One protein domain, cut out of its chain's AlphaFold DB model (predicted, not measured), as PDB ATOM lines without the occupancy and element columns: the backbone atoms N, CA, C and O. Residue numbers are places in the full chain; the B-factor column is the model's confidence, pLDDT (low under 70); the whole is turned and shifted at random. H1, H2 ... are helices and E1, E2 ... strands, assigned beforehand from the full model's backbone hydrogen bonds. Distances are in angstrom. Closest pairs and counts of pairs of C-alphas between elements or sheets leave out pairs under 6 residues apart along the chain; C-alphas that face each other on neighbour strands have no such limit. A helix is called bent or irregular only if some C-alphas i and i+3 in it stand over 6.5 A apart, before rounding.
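Overview. This is residues 2 to 48 of the 112 residues of a protein of Methanosarcina barkeri 227 (UniProt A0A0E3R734). Two short helices, H1 and H2, sit at opposite ends of the longest axis, joined by a long open stretch, residues 28 to 39. A small loop lies nearer to H1: the chain runs out from the short strand E1 and folds back at residues 16 to 17, which pair with it. The printed part has 47 residues with one named strand and two named helices, in the order E1, H1, H2; the class is mostly helix, though under half of the residues are in named elements. The whole is only just loose, close to compact, with a radius of gyration of the C-alphas of 11.9 A, and spans 30 by 21 by 18 A.

Along the chain. H1 is residues 19 to 27, 12.2 A from first to last C-alpha, and begins at C-alpha 19 at (-475.069, 287.561, 37.479). E1 is residues 5 to 7, 5.7 A long, from C-alpha 5 at (-469.126, 281.516, 34.405). H2 is residues 40 to 48, 12.0 A long, and ends at C-alpha 48 at (-445.121, 279.373, 38.044). H2 is irregular: C-alphas 42 and 45 are 7.9 A apart.

Arrangement. H1 and H2 are apart. E1 and H1 are only just apart, their closest C-alphas being 8.2 A from each other. E1 and H2 are apart. E1 pairs with no named strand, but residues 16 to 17 pair with it, antiparallel. In H1 every O i to N i+4 pair is within hydrogen-bond range; in H2 2 of 5 are, beside 4 of 6 O i to N i+3 pairs.

Size, cuts and confidence. The two C-alphas farthest apart, those of Ser 19 and Asn 48, are 31.1 A apart. The links E1 to H1, 11 residues, and H1 to H2, 12 residues, are long. Residues 23 to 30, of which 23 to 27 belong to H1, stand free. The printed part has no cut. Its mean pLDDT is 85.7, that of H2 is 79, and no printed residue is under 70.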
ATOM      1  N   LYS A   2    -471.771 277.405  40.382       83.25
ATOM      2  CA  LYS A   2    -470.761 278.029  39.504       83.25
ATOM      3  C   LYS A   2    -470.573 279.500  39.897       83.25
ATOM      4  O   LYS A   2    -471.544 280.246  39.897       83.25
ATOM      5  N   GLN A   3    -469.341 279.897  40.227       87.06
ATOM      6  CA  GLN A   3    -469.050 281.220  40.806       87.06
ATOM      7  C   GLN A   3    -468.788 282.327  39.772       87.06
ATOM      8  O   GLN A   3    -469.104 283.476  40.031       87.06
ATOM      9  N   VAL A   4    -468.200 281.999  38.616       89.69
ATOM     10  CA  VAL A   4    -467.700 283.012  37.660       89.69
ATOM     11  C   VAL A   4    -468.431 282.941  36.319       89.69
ATOM     12  O   VAL A   4    -468.971 283.932  35.848       89.69
ATOM     13  N   VAL A   5    -468.476 281.757  35.703       91.44
ATOM     14  CA  VAL A   5    -469.126 281.516  34.405       91.44
ATOM     15  C   VAL A   5    -470.140 280.394  34.579       91.44
ATOM     16  O   VAL A   5    -469.774 279.310  35.043       91.44
ATOM     17  N   ILE A   6    -471.393 280.636  34.195       91.62
ATOM     18  CA  ILE A   6    -472.471 279.642  34.207       91.62
ATOM     19  C   ILE A   6    -472.320 278.713  33.002       91.62
ATOM     20  O   ILE A   6    -472.278 277.489  33.162       91.62
ATOM     21  N   LYS A   7    -472.138 279.268  31.802       89.62
ATOM     22  CA  LYS A   7    -471.972 278.499  30.564       89.62
ATOM     23  C   LYS A   7    -470.741 278.965  29.804       89.62
ATOM     24  O   LYS A   7    -470.613 280.132  29.447       89.62
ATOM     25  N   ARG A   8    -469.815 278.036  29.553       85.69
ATOM     26  CA  ARG A   8    -468.571 278.325  28.833       85.69
ATOM     27  C   ARG A   8    -468.710 277.967  27.360       85.69
ATOM     28  O   ARG A   8    -469.039 276.833  27.032       85.69
ATOM     29  N   THR A   9    -468.374 278.915  26.495       86.44
ATOM     30  CA  THR A   9    -468.304 278.749  25.037       86.44
ATOM     31  C   THR A   9    -466.890 279.050  24.527       86.44
ATOM     32  O   THR A   9    -466.030 279.540  25.270       86.44
ATOM     33  N   LEU A  10    -466.605 278.702  23.264       81.44
ATOM     34  CA  LEU A  10    -465.286 278.920  22.651       81.44
ATOM     35  C   LEU A  10    -464.970 280.414  22.487       81.44
ATOM     36  O   LEU A  10    -463.849 280.846  22.774       81.44
ATOM     37  N   LYS A  11    -465.965 281.206  22.077       81.62
ATOM     38  CA  LYS A  11    -465.872 282.664  22.004       81.62
ATOM     39  C   LYS A  11    -466.224 283.263  23.364       81.62
ATOM     40  O   LYS A  11    -467.204 282.888  23.992       81.62
ATOM     41  N   VAL A  12    -465.399 284.188  23.853       79.62
ATOM     42  CA  VAL A  12    -465.570 284.774  25.197       79.62
ATOM     43  C   VAL A  12    -466.864 285.585  25.306       79.62
ATOM     44  O   VAL A  12    -467.514 285.505  26.340       79.62
ATOM     45  N   SER A  13    -467.246 286.308  24.250       82.62
ATOM     46  CA  SER A  13    -468.471 287.126  24.210       82.62
ATOM     47  C   SER A  13    -469.752 286.317  24.362       82.62
ATOM     48  O   SER A  13    -470.750 286.847  24.823       82.62
ATOM     49  N   ASP A  14    -469.714 285.043  23.983       86.50
ATOM     50  CA  ASP A  14    -470.895 284.184  23.941       86.50
ATOM     51  C   ASP A  14    -470.966 283.313  25.206       86.50
ATOM     52  O   ASP A  14    -471.678 282.311  25.245       86.50
ATOM     53  N   SER A  15    -470.106 283.580  26.196       89.06
ATOM     54  CA  SER A  15    -470.108 282.880  27.479       89.06
ATOM     55  C   SER A  15    -471.054 283.584  28.441       89.06
ATOM     56  O   SER A  15    -471.090 284.807  28.506       89.06
ATOM     57  N   GLU A  16    -471.787 282.793  29.212       92.12
ATOM     58  CA  GLU A  16    -472.758 283.287  30.181       92.12
ATOM     59  C   GLU A  16    -472.077 283.464  31.538       92.12
ATOM     60  O   GLU A  16    -471.557 282.498  32.118       92.12
ATOM     61  N   TRP A  17    -472.047 284.699  32.030       92.00
ATOM     62  CA  TRP A  17    -471.479 285.043  33.329       92.00
ATOM     63  C   TRP A  17    -472.454 284.722  34.457       92.00
ATOM     64  O   TRP A  17    -473.663 284.664  34.265       92.00
ATOM     65  N   ASN A  18    -471.919 284.485  35.653       93.75
ATOM     66  CA  ASN A  18    -472.748 284.527  36.850       93.75
ATOM     67  C   ASN A  18    -473.206 285.980  37.071       93.75
ATOM     68  O   ASN A  18    -472.361 286.870  37.026       93.75
ATOM     69  N   SER A  19    -474.498 286.213  37.322       91.38
ATOM     70  CA  SER A  19    -475.069 287.561  37.479       91.38
ATOM     71  C   SER A  19    -474.382 288.373  38.580       91.38
ATOM     72  O   SER A  19    -473.976 289.503  38.340       91.38
ATOM     73  N   GLN A  20    -474.127 287.768  39.743       90.38
ATOM     74  CA  GLN A  20    -473.402 288.427  40.835       90.38
ATOM     75  C   GLN A  20    -471.958 288.755  40.440       90.38
ATOM     76  O   GLN A  20    -471.419 289.791  40.820       90.38
ATOM     77  N   PHE A  21    -471.302 287.882  39.670       90.88
ATOM     78  CA  PHE A  21    -469.954 288.172  39.180       90.88
ATOM     79  C   PHE A  21    -469.963 289.289  38.127       90.88
ATOM     80  O   PHE A  21    -469.044 290.107  38.098       90.88
ATOM     81  N   GLU A  22    -470.996 289.332  37.287       91.19
ATOM     82  CA  GLU A  22    -471.216 290.381  36.295       91.19
ATOM     83  C   GLU A  22    -471.427 291.754  36.924       91.19
ATOM     84  O   GLU A  22    -470.745 292.711  36.549       91.19
ATOM     85  N   ASP A  23    -472.287 291.834  37.932       90.31
ATOM     86  CA  ASP A  23    -472.506 293.058  38.696       90.31
ATOM     87  C   ASP A  23    -471.227 293.497  39.420       90.31
ATOM     88  O   ASP A  23    -470.863 294.676  39.397       90.31
ATOM     89  N   PHE A  24    -470.479 292.543  39.982       89.25
ATOM     90  CA  PHE A  24    -469.204 292.806  40.643       89.25
ATOM     91  C   PHE A  24    -468.180 293.454  39.699       89.25
ATOM     92  O   PHE A  24    -467.655 294.526  40.005       89.25
ATOM     93  N   PHE A  25    -467.889 292.860  38.535       89.12
ATOM     94  CA  PHE A  25    -466.853 293.426  37.661       89.12
ATOM     95  C   PHE A  25    -467.266 294.746  37.001       89.12
ATOM     96  O   PHE A  25    -466.397 295.569  36.700       89.12
ATOM     97  N   LYS A  26    -468.573 294.979  36.816       88.00
ATOM     98  CA  LYS A  26    -469.110 296.276  36.378       88.00
ATOM     99  C   LYS A  26    -468.938 297.342  37.457       88.00
ATOM    100  O   LYS A  26    -468.469 298.431  37.141       88.00
ATOM    101  N   CYS A  27    -469.242 297.015  38.715       87.62
ATOM    102  CA  CYS A  27    -469.071 297.920  39.852       87.62
ATOM    103  C   CYS A  27    -467.607 298.363  40.007       87.62
ATOM    104  O   CYS A  27    -467.317 299.553  40.093       87.62
ATOM    105  N   PHE A  28    -466.666 297.415  39.954       85.44
ATOM    106  CA  PHE A  28    -465.230 297.692  40.089       85.44
ATOM    107  C   PHE A  28    -464.536 298.118  38.785       85.44
ATOM    108  O   PHE A  28    -463.320 298.311  38.779       85.44
ATOM    109  N   VAL A  29    -465.284 298.273  37.687       86.19
ATOM    110  CA  VAL A  29    -464.794 298.762  36.389       86.19
ATOM    111  C   VAL A  29    -463.562 297.985  35.894       86.19
ATOM    112  O   VAL A  29    -462.555 298.558  35.475       86.19
ATOM    113  N   PHE A  30    -463.625 296.651  35.932       86.38
ATOM    114  CA  PHE A  30    -462.596 295.800  35.329       86.38
ATOM    115  C   PHE A  30    -463.190 294.827  34.311       86.38
ATOM    116  O   PHE A  30    -464.336 294.402  34.405       86.38
ATOM    117  N   ILE A  31    -462.385 294.457  33.311       88.38
ATOM    118  CA  ILE A  31    -462.821 293.590  32.210       88.38
ATOM    119  C   ILE A  31    -462.249 292.184  32.426       88.38
ATOM    120  O   ILE A  31    -461.047 291.975  32.214       88.38
ATOM    121  N   PRO A  32    -463.064 291.188  32.821       89.94
ATOM    122  CA  PRO A  32    -462.582 289.827  32.986       89.94
ATOM    123  C   PRO A  32    -462.245 289.203  31.625       89.94
ATOM    124  O   PRO A  32    -463.039 289.206  30.685       89.94
ATOM    125  N   ARG A  33    -461.049 288.614  31.512       87.81
ATOM    126  CA  ARG A  33    -460.613 287.891  30.307       87.81
ATOM    127  C   ARG A  33    -460.549 286.393  30.575       87.81
ATOM    128  O   ARG A  33    -459.708 285.922  31.342       87.81
ATOM    129  N   LEU A  34    -461.405 285.623  29.904       87.62
ATOM    130  CA  LEU A  34    -461.400 284.167  30.028       87.62
ATOM    131  C   LEU A  34    -460.277 283.546  29.194       87.62
ATOM    132  O   LEU A  34    -460.108 283.837  28.009       87.62
ATOM    133  N   CYS A  35    -459.536 282.619  29.801       84.75
ATOM    134  CA  CYS A  35    -458.570 281.797  29.077       84.75
ATOM    135  C   CYS A  35    -459.288 280.899  28.060       84.75
ATOM    136  O   CYS A  35    -460.393 280.410  28.325       84.75
ATOM    137  N   ARG A  36    -458.645 280.625  26.920       81.94
ATOM    138  CA  ARG A  36    -459.154 279.627  25.967       81.94
ATOM    139  C   ARG A  36    -459.176 278.239  26.633       81.94
ATOM    140  O   ARG A  36    -458.182 277.883  27.277       81.94
ATOM    141  N   PRO A  37    -460.276 277.472  26.513       82.06
ATOM    142  CA  PRO A  37    -460.313 276.083  26.965       82.06
ATOM    143  C   PRO A  37    -459.169 275.267  26.347       82.06
ATOM    144  O   PRO A  37    -458.714 275.576  25.248       82.06
ATOM    145  N   TYR A  38    -458.682 274.260  27.077       80.25
ATOM    146  CA  TYR A  38    -457.619 273.340  26.635       80.25
ATOM    147  C   TYR A  38    -456.279 273.995  26.251       80.25
ATOM    148  O   TYR A  38    -455.424 273.354  25.649       80.25
ATOM    149  N   ARG A  39    -456.046 275.255  26.648       81.06
ATOM    150  CA  ARG A  39    -454.778 275.965  26.426       81.06
ATOM    151  C   ARG A  39    -454.051 276.243  27.748       81.06
ATOM    152  O   ARG A  39    -454.116 277.357  28.276       81.06
ATOM    153  N   PRO A  40    -453.360 275.247  28.333       74.44
ATOM    154  CA  PRO A  40    -452.752 275.379  29.657       74.44
ATOM    155  C   PRO A  40    -451.647 276.442  29.723       74.44
ATOM    156  O   PRO A  40    -451.392 276.966  30.812       74.44
ATOM    157  N   GLN A  41    -451.034 276.799  28.587       79.00
ATOM    158  CA  GLN A  41    -449.958 277.791  28.498       79.00
ATOM    159  C   GLN A  41    -450.429 279.209  28.859       79.00
ATOM    160  O   GLN A  41    -449.634 280.011  29.336       79.00
ATOM    161  N   THR A  42    -451.724 279.525  28.711       76.62
ATOM    162  CA  THR A  42    -452.268 280.868  29.007       76.62
ATOM    163  C   THR A  42    -452.220 281.217  30.500       76.62
ATOM    164  O   THR A  42    -452.312 282.382  30.871       76.62
ATOM    165  N   LYS A  43    -452.028 280.215  31.367       77.75
ATOM    166  CA  LYS A  43    -451.905 280.378  32.823       77.75
ATOM    167  C   LYS A  43    -450.477 280.135  33.336       77.75
ATOM    168  O   LYS A  43    -450.297 279.967  34.537       77.75
ATOM    169  N   SER A  44    -449.467 280.087  32.465       75.38
ATOM    170  CA  SER A  44    -448.084 279.761  32.860       75.38
ATOM    171  C   SER A  44    -447.542 280.697  33.945       75.38
ATOM    172  O   SER A  44    -447.025 280.220  34.950       75.38
ATOM    173  N   LYS A  45    -447.755 282.015  33.816       81.19
ATOM    174  CA  LYS A  45    -447.300 283.007  34.807       81.19
ATOM    175  C   LYS A  45    -447.845 282.730  36.212       81.19
ATOM    176  O   LYS A  45    -447.076 282.695  37.166       81.19
ATOM    177  N   ILE A  46    -449.155 282.498  36.343       80.00
ATOM    178  CA  ILE A  46    -449.761 282.239  37.658       80.00
ATOM    179  C   ILE A  46    -449.360 280.865  38.207       80.00
ATOM    180  O   ILE A  46    -449.059 280.741  39.389       80.00
ATOM    181  N   LYS A  47    -449.275 279.842  37.347       83.50
ATOM    182  CA  LYS A  47    -448.842 278.498  37.753       83.50
ATOM    183  C   LYS A  47    -447.403 278.499  38.273       83.50
ATOM    184  O   LYS A  47    -447.133 277.890  39.305       83.50
ATOM    185  N   ASN A  48    -446.509 279.233  37.612       85.19
ATOM    186  CA  ASN A  48    -445.121 279.373  38.044       85.19
ATOM    187  C   ASN A  48    -445.018 280.082  39.399       85.19
ATOM    188  O   ASN A  48    -444.256 279.624  40.245       85.19
TER     189      ASN A  48